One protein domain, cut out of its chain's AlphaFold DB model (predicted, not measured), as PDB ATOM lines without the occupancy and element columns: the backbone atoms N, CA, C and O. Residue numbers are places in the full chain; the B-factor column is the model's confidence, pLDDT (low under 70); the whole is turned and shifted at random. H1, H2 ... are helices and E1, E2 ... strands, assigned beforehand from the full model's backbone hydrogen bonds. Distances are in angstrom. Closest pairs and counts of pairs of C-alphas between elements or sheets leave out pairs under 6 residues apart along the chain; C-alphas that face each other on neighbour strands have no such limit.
ATOM      1  N   ARG A   2     185.525 149.455 168.384       54.09
ATOM      2  CA  ARG A   2     187.011 149.388 168.265       54.09
ATOM      3  C   ARG A   2     187.729 148.780 169.481       54.09
ATOM      4  O   ARG A   2     188.698 148.063 169.290       54.09
ATOM      5  N   ILE A   3     187.234 149.040 170.693       61.50
ATOM      6  CA  ILE A   3     187.801 148.495 171.940       61.50
ATOM      7  C   ILE A   3     187.599 146.976 172.003       61.50
ATOM      8  O   ILE A   3     188.573 146.248 172.087       61.50
ATOM      9  N   GLN A   4     186.367 146.498 171.811       75.44
ATOM     10  CA  GLN A   4     186.045 145.062 171.809       75.44
ATOM     11  C   GLN A   4     186.792 144.279 170.716       75.44
ATOM     12  O   GLN A   4     187.248 143.171 170.960       75.44
ATOM     13  N   ALA A   5     186.951 144.853 169.515       82.06
ATOM     14  CA  ALA A   5     187.730 144.218 168.450       82.06
ATOM     15  C   ALA A   5     189.236 144.174 168.772       82.06
ATOM     16  O   ALA A   5     189.898 143.188 168.456       82.06
ATOM     17  N   GLY A   6     189.771 145.225 169.407       84.06
ATOM     18  CA  GLY A   6     191.156 145.267 169.881       84.06
ATOM     19  C   GLY A   6     191.418 144.244 170.986       84.06
ATOM     20  O   GLY A   6     192.316 143.427 170.844       84.06
ATOM     21  N   GLU A   7     190.572 144.220 172.019       89.88
ATOM     22  CA  GLU A   7     190.636 143.256 173.127       89.88
ATOM     23  C   GLU A   7     190.548 141.811 172.625       89.88
ATOM     24  O   GLU A   7     191.331 140.960 173.040       89.88
ATOM     25  N   PHE A   8     189.635 141.534 171.688       91.31
ATOM     26  CA  PHE A   8     189.505 140.213 171.080       91.31
ATOM     27  C   PHE A   8     190.761 139.821 170.288       91.31
ATOM     28  O   PHE A   8     191.252 138.701 170.420       91.31
ATOM     29  N   GLY A   9     191.313 140.738 169.486       90.94
ATOM     30  CA  GLY A   9     192.537 140.498 168.718       90.94
ATOM     31  C   GLY A   9     193.779 140.301 169.594       90.94
ATOM     32  O   GLY A   9     194.616 139.454 169.287       90.94
ATOM     33  N   GLU A  10     193.888 141.038 170.699       91.25
ATOM     34  CA  GLU A  10     194.952 140.871 171.693       91.25
ATOM     35  C   GLU A  10     194.820 139.530 172.426       91.25
ATOM     36  O   GLU A  10     195.781 138.758 172.485       91.25
ATOM     37  N   ALA A  11     193.618 139.210 172.915       93.56
ATOM     38  CA  ALA A  11     193.325 137.947 173.588       93.56
ATOM     39  C   ALA A  11     193.565 136.741 172.673       93.56
ATOM     40  O   ALA A  11     194.003 135.687 173.141       93.56
ATOM     41  N   ALA A  12     193.370 136.903 171.359       92.94
ATOM     42  CA  ALA A  12     193.629 135.848 170.394       92.94
ATOM     43  C   ALA A  12     195.078 135.354 170.413       92.94
ATOM     44  O   ALA A  12     195.315 134.253 169.943       92.94
ATOM     45  N   SER A  13     196.043 136.089 170.979       93.56
ATOM     46  CA  SER A  13     197.408 135.580 171.184       93.56
ATOM     47  C   SER A  13     198.085 135.139 169.874       93.56
ATOM     48  O   SER A  13     198.769 134.115 169.805       93.56
ATOM     49  N   ILE A  14     197.883 135.910 168.800       93.50
ATOM     50  CA  ILE A  14     198.424 135.603 167.470       93.50
ATOM     51  C   ILE A  14     199.950 135.459 167.545       93.50
ATOM     52  O   ILE A  14     200.657 136.332 168.041       93.50
ATOM     53  N   GLY A  15     200.452 134.334 167.031       90.94
ATOM     54  CA  GLY A  15     201.872 133.974 167.068       90.94
ATOM     55  C   GLY A  15     202.281 133.107 168.262       90.94
ATOM     56  O   GLY A  15     203.366 132.536 168.222       90.94
ATOM     57  N   GLN A  16     201.427 132.936 169.278       94.50
ATOM     58  CA  GLN A  16     201.679 131.964 170.344       94.50
ATOM     59  C   GLN A  16     201.368 130.535 169.887       94.50
ATOM     60  O   GLN A  16     200.470 130.300 169.063       94.50
ATOM     61  N   THR A  17     202.112 129.590 170.460       95.62
ATOM     62  CA  THR A  17     201.935 128.149 170.288       95.62
ATOM     63  C   THR A  17     201.764 127.457 171.635       95.62
ATOM     64  O   THR A  17     202.155 127.979 172.680       95.62
ATOM     65  N   ILE A  18     201.173 126.268 171.600       93.88
ATOM     66  CA  ILE A  18     201.079 125.340 172.718       93.88
ATOM     67  C   ILE A  18     201.560 123.968 172.246       93.88
ATOM     68  O   ILE A  18     201.184 123.522 171.163       93.88
ATOM     69  N   ASN A  19     202.399 123.311 173.045       94.12
ATOM     70  CA  ASN A  19     202.817 121.940 172.780       94.12
ATOM     71  C   ASN A  19     201.778 120.986 173.376       94.12
ATOM     72  O   ASN A  19     201.529 121.025 174.582       94.12
ATOM     73  N   ILE A  20     201.169 120.162 172.530       85.62
ATOM     74  CA  ILE A  20     200.271 119.082 172.934       85.62
ATOM     75  C   ILE A  20     200.912 117.801 172.412       85.62
ATOM     76  O   ILE A  20     201.077 117.630 171.206       85.62
ATOM     77  N   ASP A  21     201.368 116.965 173.343       89.69
ATOM     78  CA  ASP A  21     201.949 115.647 173.078       89.69
ATOM     79  C   ASP A  21     203.081 115.633 172.038       89.69
ATOM     80  O   ASP A  21     203.177 114.773 171.161       89.69
ATOM     81  N   GLY A  22     203.985 116.610 172.149       88.19
ATOM     82  CA  GLY A  22     205.148 116.727 171.274       88.19
ATOM     83  C   GLY A  22     204.864 117.406 169.934       88.19
ATOM     84  O   GLY A  22     205.795 117.578 169.149       88.19
ATOM     85  N   VAL A  23     203.626 117.845 169.688       85.75
ATOM     86  CA  VAL A  23     203.240 118.617 168.504       85.75
ATOM     87  C   VAL A  23     202.920 120.055 168.908       85.75
ATOM     88  O   VAL A  23     202.123 120.306 169.812       85.75
ATOM     89  N   ASP A  24     203.546 121.017 168.236       89.81
ATOM     90  CA  ASP A  24     203.268 122.436 168.452       89.81
ATOM     91  C   ASP A  24     202.048 122.875 167.634       89.81
ATOM     92  O   ASP A  24     202.037 122.796 166.403       89.81
ATOM     93  N   TYR A  25     201.036 123.393 168.324       86.56
ATOM     94  CA  TYR A  25     199.816 123.936 167.735       86.56
ATOM     95  C   TYR A  25     199.724 125.447 167.954       86.56
ATOM     96  O   TYR A  25     200.180 125.943 168.985       86.56
ATOM     97  N   PRO A  26     199.087 126.210 167.051       91.19
ATOM     98  CA  PRO A  26     198.703 127.589 167.338       91.19
ATOM     99  C   PRO A  26     197.781 127.653 168.564       91.19
ATOM    100  O   PRO A  26     196.812 126.908 168.639       91.19
ATOM    101  N   PHE A  27     198.047 128.557 169.505       92.62
ATOM    102  CA  PHE A  27     197.177 128.778 170.663       92.62
ATOM    103  C   PHE A  27     196.328 130.034 170.462       92.62
ATOM    104  O   PHE A  27     196.894 131.111 170.271       92.62
ATOM    105  N   ARG A  28     194.993 129.908 170.474       94.75
ATOM    106  CA  ARG A  28     194.043 131.027 170.325       94.75
ATOM    107  C   ARG A  28     192.918 130.925 171.363       94.75
ATOM    108  O   ARG A  28     191.905 130.293 171.084       94.75
ATOM    109  N   PRO A  29     193.055 131.526 172.556       94.25
ATOM    110  CA  PRO A  29     192.074 131.416 173.638       94.25
ATOM    111  C   PRO A  29     190.883 132.371 173.462       94.25
ATOM    112  O   PRO A  29     190.546 133.138 174.361       94.25
ATOM    113  N   VAL A  30     190.265 132.365 172.281       93.38
ATOM    114  CA  VAL A  30     189.126 133.226 171.950       93.38
ATOM    115  C   VAL A  30     188.023 132.427 171.280       93.38
ATOM    116  O   VAL A  30     188.280 131.465 170.559       93.38
ATOM    117  N   ALA A  31     186.783 132.841 171.525       91.06
ATOM    118  CA  ALA A  31     185.586 132.227 170.979       91.06
ATOM    119  C   ALA A  31     184.519 133.292 170.724       91.06
ATOM    120  O   ALA A  31     184.296 134.165 171.563       91.06
ATOM    121  N   LEU A  32     183.831 133.178 169.593       88.81
ATOM    122  CA  LEU A  32     182.524 133.776 169.376       88.81
ATOM    123  C   LEU A  32     181.534 132.623 169.265       88.81
ATOM    124  O   LEU A  32     181.728 131.715 168.461       88.81
ATOM    125  N   LEU A  33     180.527 132.627 170.133       84.31
ATOM    126  CA  LEU A  33     179.509 131.589 170.203       84.31
ATOM    127  C   LEU A  33     178.151 132.252 170.031       84.31
ATOM    128  O   LEU A  33     177.801 133.162 170.779       84.31
ATOM    129  N   SER A  34     177.394 131.759 169.064       82.81
ATOM    130  CA  SER A  34     176.045 132.219 168.753       82.81
ATOM    131  C   SER A  34     175.099 131.038 168.660       82.81
ATOM    132  O   SER A  34     175.521 129.928 168.325       82.81
ATOM    133  N   TYR A  35     173.813 131.276 168.883       81.12
ATOM    134  CA  TYR A  35     172.788 130.256 168.741       81.12
ATOM    135  C   TYR A  35     171.656 130.776 167.845       81.12
ATOM    136  O   TYR A  35     171.888 131.520 166.888       81.12
ATOM    137  N   ARG A  36     170.419 130.363 168.133       78.38
ATOM    138  CA  ARG A  36     169.217 130.795 167.411       78.38
ATOM    139  C   ARG A  36     169.050 132.310 167.364       78.38
ATOM    140  O   ARG A  36     168.442 132.787 166.423       78.38
ATOM    141  N   ASP A  37     169.567 133.044 168.342       78.19
ATOM    142  CA  ASP A  37     169.504 134.503 168.390       78.19
ATOM    143  C   ASP A  37     170.165 135.149 167.170       78.19
ATOM    144  O   ASP A  37     169.545 135.973 166.520       78.19
ATOM    145  N   LEU A  38     171.374 134.729 166.792       80.25
ATOM    146  CA  LEU A  38     172.051 135.259 165.606       80.25
ATOM    147  C   LEU A  38     171.502 134.650 164.306       80.25
ATOM    148  O   LEU A  38     171.490 135.305 163.267       80.25
ATOM    149  N   GLN A  39     171.058 133.390 164.361       77.75
ATOM    150  CA  GLN A  39     170.625 132.614 163.192       77.75
ATOM    151  C   GLN A  39     169.198 132.936 162.732       77.75
ATOM    152  O   GLN A  39     168.932 132.904 161.534       77.75
ATOM    153  N   ALA A  40     168.276 133.242 163.648       79.56
ATOM    154  CA  ALA A  40     166.852 133.441 163.364       79.56
ATOM    155  C   ALA A  40     166.528 134.872 162.898       79.56
ATOM    156  O   ALA A  40     165.528 135.467 163.295       79.56
ATOM    157  N   HIS A  41     167.381 135.421 162.034       77.62
ATOM    158  CA  HIS A  41     167.176 136.690 161.346       77.62
ATOM    159  C   HIS A  41     167.220 136.468 159.837       77.62
ATOM    160  O   HIS A  41     167.852 135.528 159.359       77.62
ATOM    161  N   THR A  42     166.606 137.362 159.061       71.00
ATOM    162  CA  THR A  42     166.626 137.259 157.589       71.00
ATOM    163  C   THR A  42     168.042 137.310 157.012       71.00
ATOM    164  O   THR A  42     168.295 136.742 155.958       71.00
ATOM    165  N   ASN A  43     168.976 137.954 157.717       72.69
ATOM    166  CA  ASN A  43     170.401 137.995 157.394       72.69
ATOM    167  C   ASN A  43     171.240 137.077 158.308       72.69
ATOM    168  O   ASN A  43     172.463 137.212 158.356       72.69
ATOM    169  N   GLY A  44     170.609 136.155 159.045       79.19
ATOM    170  CA  GLY A  44     171.266 135.316 160.049       79.19
ATOM    171  C   GLY A  44     172.388 134.460 159.463       79.19
ATOM    172  O   GLY A  44     173.449 134.331 160.069       79.19
ATOM    173  N   THR A  45     172.220 133.978 158.229       72.38
ATOM    174  CA  THR A  45     173.290 133.309 157.472       72.38
ATOM    175  C   THR A  45     174.528 134.197 157.344       72.38
ATOM    176  O   THR A  45     175.630 133.758 157.665       72.38
ATOM    177  N   LEU A  46     174.364 135.463 156.951       73.62
ATOM    178  CA  LEU A  46     175.476 136.409 156.809       73.62
ATOM    179  C   LEU A  46     176.108 136.745 158.161       73.62
ATOM    180  O   LEU A  46     177.326 136.880 158.256       73.62
ATOM    181  N   ALA A  47     175.294 136.854 159.212       81.56
ATOM    182  CA  ALA A  47     175.763 137.141 160.561       81.56
ATOM    183  C   ALA A  47     176.625 135.997 161.125       81.56
ATOM    184  O   ALA A  47     177.706 136.247 161.663       81.56
ATOM    185  N   ILE A  48     176.205 134.746 160.920       81.50
ATOM    186  CA  ILE A  48     177.003 133.561 161.257       81.50
ATOM    187  C   ILE A  48     178.278 133.525 160.423       81.50
ATOM    188  O   ILE A  48     179.362 133.405 160.981       81.50
ATOM    189  N   MET A  49     178.191 133.721 159.105       80.38
ATOM    190  CA  MET A  49     179.386 133.765 158.258       80.38
ATOM    191  C   MET A  49     180.368 134.866 158.694       80.38
ATOM    192  O   MET A  49     181.581 134.664 158.633       80.38
ATOM    193  N   ALA A  50     179.881 136.023 159.152       83.75
ATOM    194  CA  ALA A  50     180.715 137.105 159.671       83.75
ATOM    195  C   ALA A  50     181.391 136.734 161.001       83.75
ATOM    196  O   ALA A  50     182.593 136.962 161.149       83.75
ATOM    197  N   GLN A  51     180.653 136.125 161.937       87.00
ATOM    198  CA  GLN A  51     181.217 135.583 163.174       87.00
ATOM    199  C   GLN A  51     182.344 134.591 162.872       87.00
ATOM    200  O   GLN A  51     183.460 134.746 163.372       87.00
ATOM    201  N   GLU A  52     182.077 133.628 161.991       81.12
ATOM    202  CA  GLU A  52     183.069 132.635 161.578       81.12
ATOM    203  C   GLU A  52     184.258 133.288 160.859       81.12
ATOM    204  O   GLU A  52     185.404 132.885 161.050       81.12
ATOM    205  N   THR A  53     184.037 134.363 160.094       83.44
ATOM    206  CA  THR A  53     185.118 135.138 159.460       83.44
ATOM    207  C   THR A  53     186.046 135.784 160.483       83.44
ATOM    208  O   THR A  53     187.264 135.739 160.315       83.44
ATOM    209  N   ILE A  54     185.510 136.350 161.566       88.25
ATOM    210  CA  ILE A  54     186.332 136.918 162.643       88.25
ATOM    211  C   ILE A  54     187.175 135.823 163.296       88.25
ATOM    212  O   ILE A  54     188.383 135.996 163.461       88.25
ATOM    213  N   MET A  55     186.555 134.682 163.601       88.56
ATOM    214  CA  MET A  55     187.241 133.514 164.151       88.56
ATOM    215  C   MET A  55     188.350 133.004 163.215       88.56
ATOM    216  O   MET A  55     189.452 132.702 163.678       88.56
ATOM    217  N   MET A  56     188.117 132.998 161.895       83.31
ATOM    218  CA  MET A  56     189.136 132.682 160.883       83.31
ATOM    219  C   MET A  56     190.301 133.673 160.888       83.31
ATOM    220  O   MET A  56     191.456 133.250 160.862       83.31
ATOM    221  N   LEU A  57     190.028 134.981 160.929       86.44
ATOM    222  CA  LEU A  57     191.052 136.030 160.840       86.44
ATOM    223  C   LEU A  57     192.073 135.962 161.976       86.44
ATOM    224  O   LEU A  57     193.259 136.208 161.762       86.44
ATOM    225  N   VAL A  58     191.622 135.607 163.176       91.19
ATOM    226  CA  VAL A  58     192.510 135.432 164.329       91.19
ATOM    227  C   VAL A  58     193.127 134.027 164.398       91.19
ATOM    228  O   VAL A  58     193.961 133.751 165.261       91.19
ATOM    229  N   GLY A  59     192.758 133.137 163.474       87.69
ATOM    230  CA  GLY A  59     193.205 131.748 163.421       87.69
ATOM    231  C   GLY A  59     192.606 130.868 164.516       87.69
ATOM    232  O   GLY A  59     193.227 129.875 164.869       87.69
ATOM    233  N   ALA A  60     191.452 131.248 165.073       90.62
ATOM    234  CA  ALA A  60     190.783 130.601 166.203       90.62
ATOM    235  C   ALA A  60     189.734 129.555 165.779       90.62
ATOM    236  O   ALA A  60     188.825 129.257 166.537       90.62
ATOM    237  N   LEU A  61     189.793 129.012 164.562       83.06
ATOM    238  CA  LEU A  61     188.930 127.888 164.190       83.06
ATOM    239  C   LEU A  61     189.671 126.574 164.390       83.06
ATOM    240  O   LEU A  61     190.715 126.359 163.779       83.06
ATOM    241  N   GLY A  62     189.115 125.673 165.203       77.44
ATOM    242  CA  GLY A  62     189.654 124.320 165.335       77.44
ATOM    243  C   GLY A  62     191.035 124.250 165.997       77.44
ATOM    244  O   GLY A  62     191.711 123.232 165.862       77.44
ATOM    245  N   VAL A  63     191.459 125.310 166.694       83.38
ATOM    246  CA  VAL A  63     192.757 125.378 167.380       83.38
ATOM    247  C   VAL A  63     192.596 125.355 168.904       83.38
ATOM    248  O   VAL A  63     191.556 125.758 169.437       83.38
ATOM    249  N   PRO A  64     193.628 124.929 169.648       85.81
ATOM    250  CA  PRO A  64     193.624 124.991 171.105       85.81
ATOM    251  C   PRO A  64     193.258 126.374 171.664       85.81
ATOM    252  O   PRO A  64     193.848 127.389 171.291       85.81
ATOM    253  N   GLY A  65     192.299 126.396 172.594       83.88
ATOM    254  CA  GLY A  65     191.777 127.611 173.237       83.88
ATOM    255  C   GLY A  65     190.496 128.174 172.608       83.88
ATOM    256  O   GLY A  65     189.847 129.022 173.214       83.88
ATOM    257  N   SER A  66     190.105 127.667 171.443       87.19
ATOM    258  CA  SER A  66     188.945 128.125 170.672       87.19
ATOM    259  C   SER A  66     187.910 127.007 170.439       87.19
ATOM    260  O   SER A  66     188.183 125.849 170.777       87.19
ATOM    261  N   PRO A  67     186.721 127.302 169.871       82.62
ATOM    262  CA  PRO A  67     185.724 126.287 169.542       82.62
ATOM    263  C   PRO A  67     186.244 125.234 168.550       82.62
ATOM    264  O   PRO A  67     186.901 125.546 167.554       82.62
ATOM    265  N   LEU A  68     185.898 123.969 168.805       71.81
ATOM    266  CA  LEU A  68     186.230 122.839 167.939       71.81
ATOM    267  C   LEU A  68     184.988 122.381 167.160       71.81
ATOM    268  O   LEU A  68     183.956 122.112 167.783       71.81
ATOM    269  N   PRO A  69     185.070 122.227 165.826       62.97
ATOM    270  CA  PRO A  69     183.975 121.664 165.048       62.97
ATOM    271  C   PRO A  69     183.794 120.170 165.365       62.97
ATOM    272  O   PRO A  69     184.759 119.436 165.599       62.97
ATOM    273  N   ARG A  70     182.545 119.700 165.343       61.22
ATOM    274  CA  ARG A  70     182.185 118.279 165.454       61.22
ATOM    275  C   ARG A  70     181.549 117.812 164.161       61.22
ATOM    276  O   ARG A  70     180.712 118.515 163.605       61.22
ATOM    277  N   SER A  71     181.943 116.631 163.699       52.84
ATOM    278  CA  SER A  71     181.379 116.052 162.491       52.84
ATOM    279  C   SER A  71     180.116 115.250 162.775       52.84
ATOM    280  O   SER A  71     180.061 114.466 163.721       52.84
ATOM    281  N   ILE A 326     182.547 133.195 150.780       39.22
ATOM    282  CA  ILE A 326     182.852 134.507 151.393       39.22
ATOM    283  C   ILE A 326     181.565 135.324 151.652       39.22
ATOM    284  O   ILE A 326     180.780 135.484 150.719       39.22
ATOM    285  N   PRO A 327     181.356 135.894 152.857       45.03
ATOM    286  CA  PRO A 327     180.207 136.753 153.145       45.03
ATOM    287  C   PRO A 327     180.416 138.219 152.747       45.03
ATOM    288  O   PRO A 327     181.508 138.775 152.870       45.03
ATOM    289  N   TYR A 328     179.316 138.866 152.365       42.09
ATOM    290  CA  TYR A 328     179.144 140.319 152.393       42.09
ATOM    291  C   TYR A 328     178.065 140.666 153.435       42.09
ATOM    292  O   TYR A 328     177.321 139.790 153.864       42.09
ATOM    293  N   TRP A 329     178.005 141.915 153.897       48.00
ATOM    294  CA  TRP A 329     177.060 142.339 154.937       48.00
ATOM    295  C   TRP A 329     175.919 143.186 154.363       48.00
ATOM    296  O   TRP A 329     176.171 144.088 153.565       48.00
ATOM    297  N   GLU A 330     174.698 142.939 154.848       44.28
ATOM    298  CA  GLU A 330     173.516 143.788 154.669       44.28
ATOM    299  C   GLU A 330     172.695 143.866 155.971       44.28
ATOM    300  O   GLU A 330     172.706 142.947 156.803       44.28
ATOM    301  N   ALA A 331     171.996 144.985 156.172       57.00
ATOM    302  CA  ALA A 331     171.088 145.146 157.303       57.00
ATOM    303  C   ALA A 331     169.874 144.218 157.144       57.00
ATOM    304  O   ALA A 331     169.338 144.078 156.047       57.00
ATOM    305  N   SER A 332     169.422 143.594 158.236       62.22
ATOM    306  CA  SER A 332     168.156 142.862 158.205       62.22
ATOM    307  C   SER A 332     167.007 143.866 158.079       62.22
ATOM    308  O   SER A 332     166.971 144.807 158.876       62.22
ATOM    309  N   PRO A 333     166.030 143.657 157.177       60.41
ATOM    310  CA  PRO A 333     164.835 144.496 157.106       60.41
ATOM    311  C   PRO A 333     164.069 144.577 158.436       60.41
ATOM    312  O   PRO A 333     163.433 145.585 158.708       60.41
ATOM    313  N   VAL A 334     164.176 143.562 159.311       66.38
ATOM    314  CA  VAL A 334     163.530 143.585 160.641       66.38
ATOM    315  C   VAL A 334     164.233 144.491 161.660       66.38
ATOM    316  O   VAL A 334     163.740 144.663 162.771       66.38
ATOM    317  N   HIS A 335     165.403 145.042 161.322       66.06
ATOM    318  CA  HIS A 335     166.130 146.011 162.151       66.06
ATOM    319  C   HIS A 335     165.900 147.457 161.694       66.06
ATOM    320  O   HIS A 335     166.392 148.385 162.341       66.06
ATOM    321  N   GLU A 336     165.166 147.666 160.599       69.56
ATOM    322  CA  GLU A 336     164.716 148.999 160.212       69.56
ATOM    323  C   GLU A 336     163.678 149.510 161.217       69.56
ATOM    324  O   GLU A 336     162.921 148.742 161.811       69.56
ATOM    325  N   ARG A 337     163.673 150.826 161.460       68.56
ATOM    326  CA  ARG A 337     162.656 151.438 162.317       68.56
ATOM    327  C   ARG A 337     161.305 151.305 161.627       68.56
ATOM    328  O   ARG A 337     161.101 151.911 160.576       68.56
ATOM    329  N   ASP A 338     160.410 150.555 162.248       74.44
ATOM    330  CA  ASP A 338     159.014 150.527 161.851       74.44
ATOM    331  C   ASP A 338     158.376 151.899 162.139       74.44
ATOM    332  O   ASP A 338     158.708 152.562 163.127       74.44
ATOM    333  N   ALA A 339     157.518 152.373 161.235       78.38
ATOM    334  CA  ALA A 339     156.855 153.667 161.377       78.38
ATOM    335  C   ALA A 339     155.722 153.635 162.415       78.38
ATOM    336  O   ALA A 339     155.384 154.678 162.979       78.38
ATOM    337  N   ASP A 340     155.167 152.449 162.664       86.00
ATOM    338  CA  ASP A 340     154.001 152.213 163.505       86.00
ATOM    339  C   ASP A 340     154.379 151.635 164.885       86.00
ATOM    340  O   ASP A 340     153.567 151.692 165.811       86.00
ATOM    341  N   TYR A 341     155.607 151.121 165.060       82.69
ATOM    342  CA  TYR A 341     156.059 150.491 166.308       82.69
ATOM    343  C   TYR A 341     157.426 150.996 166.802       82.69
ATOM    344  O   TYR A 341     158.446 150.895 166.124       82.69
ATOM    345  N   ASP A 342     157.467 151.457 168.056       87.38
ATOM    346  CA  ASP A 342     158.670 152.023 168.690       87.38
ATOM    347  C   ASP A 342     159.615 150.982 169.329       87.38
ATOM    348  O   ASP A 342     160.704 151.331 169.797       87.38
ATOM    349  N   PHE A 343     159.213 149.706 169.388       84.81
ATOM    350  CA  PHE A 343     159.940 148.647 170.093       84.81
ATOM    351  C   PHE A 343     160.266 147.455 169.191       84.81
ATOM    352  O   PHE A 343     159.434 147.011 168.406       84.81
ATOM    353  N   PHE A 344     161.454 146.877 169.392       79.94
ATOM    354  CA  PHE A 344     161.827 145.580 168.826       79.94
ATOM    355  C   PHE A 344     161.455 144.456 169.795       79.94
ATOM    356  O   PHE A 344     161.738 144.539 170.993       79.94
ATOM    357  N   LEU A 345     160.857 143.385 169.276       83.88
ATOM    358  CA  LEU A 345     160.589 142.174 170.048       83.88
ATOM    359  C   LEU A 345     161.863 141.323 170.154       83.88
ATOM    360  O   LEU A 345     162.483 141.002 169.143       83.88
ATOM    361  N   ILE A 346     162.210 140.904 171.372       81.56
ATOM    362  CA  ILE A 346     163.279 139.932 171.630       81.56
ATOM    363  C   ILE A 346     162.640 138.672 172.210       81.56
ATOM    364  O   ILE A 346     162.053 138.710 173.291       81.56
ATOM    365  N   SER A 347     162.758 137.557 171.491       80.81
ATOM    366  CA  SER A 347     162.331 136.237 171.961       80.81
ATOM    367  C   SER A 347     163.508 135.502 172.607       80.81
ATOM    368  O   SER A 347     164.629 135.563 172.105       80.81
ATOM    369  N   TYR A 348     163.270 134.810 173.721       80.31
ATOM    370  CA  TYR A 348     164.288 134.059 174.459       80.31
ATOM    371  C   TYR A 348     163.705 132.759 175.027       80.31
ATOM    372  O   TYR A 348     162.490 132.586 175.097       80.31
ATOM    373  N   LYS A 349     164.578 131.830 175.435       79.38
ATOM    374  CA  LYS A 349     164.191 130.594 176.131       79.38
ATOM    375  C   LYS A 349     164.479 130.718 177.623       79.38
ATOM    376  O   LYS A 349     165.540 131.215 177.998       79.38
ATOM    377  N   SER A 350     163.571 130.222 178.460       79.88
ATOM    378  CA  SER A 350     163.871 130.002 179.875       79.88
ATOM    379  C   SER A 350     164.706 128.731 180.031       79.88
ATOM    380  O   SER A 350     164.469 127.743 179.336       79.88
ATOM    381  N   TYR A 351     165.659 128.733 180.967       78.31
ATOM    382  CA  TYR A 351     166.440 127.538 181.316       78.31
ATOM    383  C   TYR A 351     165.565 126.415 181.903       78.31
ATOM    384  O   TYR A 351     165.978 125.260 181.918       78.31
ATOM    385  N   MET A 352     164.360 126.763 182.361       77.19
ATOM    386  CA  MET A 352     163.363 125.848 182.916       77.19
ATOM    387  C   MET A 352     162.481 125.200 181.843       77.19
ATOM    388  O   MET A 352     161.776 124.242 182.122       77.19
ATOM    389  N   THR A 353     162.481 125.693 180.607       79.69
ATOM    390  CA  THR A 353     161.516 125.233 179.599       79.69
ATOM    391  C   THR A 353     162.199 124.538 178.433       79.69
ATOM    392  O   THR A 353     163.042 125.130 177.756       79.69
ATOM    393  N   THR A 354     161.762 123.319 178.126       79.44
ATOM    394  CA  THR A 354     161.987 122.688 176.822       79.44
ATOM    395  C   THR A 354     160.815 123.053 175.923       79.44
ATOM    396  O   THR A 354     159.749 122.453 176.028       79.44
ATOM    397  N   TYR A 355     161.004 124.081 175.089       82.12
ATOM    398  CA  TYR A 355     159.978 124.611 174.178       82.12
ATOM    399  C   TYR A 355     158.626 124.838 174.882       82.12
ATOM    400  O   TYR A 355     158.608 125.338 176.006       82.12
ATOM    401  N   ALA A 356     157.512 124.519 174.219       80.31
ATOM    402  CA  ALA A 356     156.174 124.572 174.803       80.31
ATOM    403  C   ALA A 356     155.828 123.304 175.609       80.31
ATOM    404  O   ALA A 356     154.950 123.345 176.464       80.31
ATOM    405  N   ASP A 357     156.567 122.210 175.416       78.81
ATOM    406  CA  ASP A 357     156.249 120.868 175.933       78.81
ATOM    407  C   ASP A 357     156.261 120.770 177.463       78.81
ATOM    408  O   ASP A 357     155.663 119.888 178.072       78.81
ATOM    409  N   THR A 358     156.953 121.704 178.109       80.69
ATOM    410  CA  THR A 358     157.070 121.783 179.573       80.69
ATOM    411  C   THR A 358     156.158 122.840 180.190       80.69
ATOM    412  O   THR A 358     156.119 122.967 181.413       80.69
ATOM    413  N   ALA A 359     155.389 123.571 179.375       78.50
ATOM    414  CA  ALA A 359     154.533 124.660 179.835       78.50
ATOM    415  C   ALA A 359     153.370 124.185 180.716       78.50
ATOM    416  O   ALA A 359     152.802 124.982 181.453       78.50
ATOM    417  N   THR A 360     153.011 122.904 180.679       78.88
ATOM    418  CA  THR A 360     151.957 122.324 181.525       78.88
ATOM    419  C   THR A 360     152.503 121.648 182.783       78.88
ATOM    420  O   THR A 360     151.718 121.190 183.611       78.88
ATOM    421  N   ASN A 361     153.829 121.593 182.968       81.62
ATOM    422  CA  ASN A 361     154.431 120.949 184.130       81.62
ATOM    423  C   ASN A 361     154.307 121.854 185.372       81.62
ATOM    424  O   ASN A 361     155.002 122.870 185.444       81.62
ATOM    425  N   PRO A 362     153.489 121.489 186.380       79.81
ATOM    426  CA  PRO A 362     153.246 122.339 187.546       79.81
ATOM    427  C   PRO A 362     154.517 122.602 188.361       79.81
ATOM    428  O   PRO A 362     154.675 123.688 188.904       79.81
ATOM    429  N   ILE A 363     155.465 121.659 188.382       80.75
ATOM    430  CA  ILE A 363     156.730 121.818 189.113       80.75
ATOM    431  C   ILE A 363     157.550 122.973 188.530       80.75
ATOM    432  O   ILE A 363     158.240 123.665 189.269       80.75
ATOM    433  N   MET A 364     157.464 123.207 187.219       78.81
ATOM    434  CA  MET A 364     158.224 124.268 186.554       78.81
ATOM    435  C   MET A 364     157.595 125.654 186.737       78.81
ATOM    436  O   MET A 364     158.276 126.643 186.499       78.81
ATOM    437  N   HIS A 365     156.324 125.735 187.151       72.19
ATOM    438  CA  HIS A 365     155.656 127.001 187.491       72.19
ATOM    439  C   HIS A 365     155.957 127.468 188.916       72.19
ATOM    440  O   HIS A 365     155.882 128.663 189.195       72.19
TER     441      HIS A 365
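This is residues 2 to 71 and 326 to 365 of the 367 residues of a protein of Alphaproteobacteria bacterium (UniProt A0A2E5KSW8). This domain has little regular structure: loops string out round helix H3, with the hairpin E1 and E2 at one end and residues 326 to 361 leading out to small H4 at the other. The 110 printed residues include H1, E1, E2, H2, H3 and H4 in that order, mostly helix, with 40 in named elements; the sheet E1 - E2 is antiparallel. It is only just loose, close to extended, with a radius of gyration of the C-alphas of 19.3 A, spanning 56 by 42 by 28 A.

H1, residues 2 to 11, is near H3, residues 44 to 57. In the hairpin of E1, residues 17 to 20, and E2, residues 23 to 26, N 18 and O 25 are within hydrogen-bond range, 2.8 A. H2, residues 36 to 39, touches H3 only at the corner, at residues 44 to 48 alone; the closest C-alphas, of Leu 38 and Gly 44, are 5.6 A apart. H4, residues 362 to 365, touches no helix. Every O i to N i+4 pair in H1 and H3 is within range; H2 and H4 are too short for one.

H1 begins at C-alpha 2 (187.011, 149.388, 168.265) and spans 14.1 A; H3 spans 19.8 A. H4 ends at C-alpha 365 (155.656, 127.001, 187.491).

Residues 72 to 325 are not printed; C-alphas 71 and 326 are 21.6 A apart. Residues 2 to 3, 69 to 71 and 326 to 337 have pLDDT under 70.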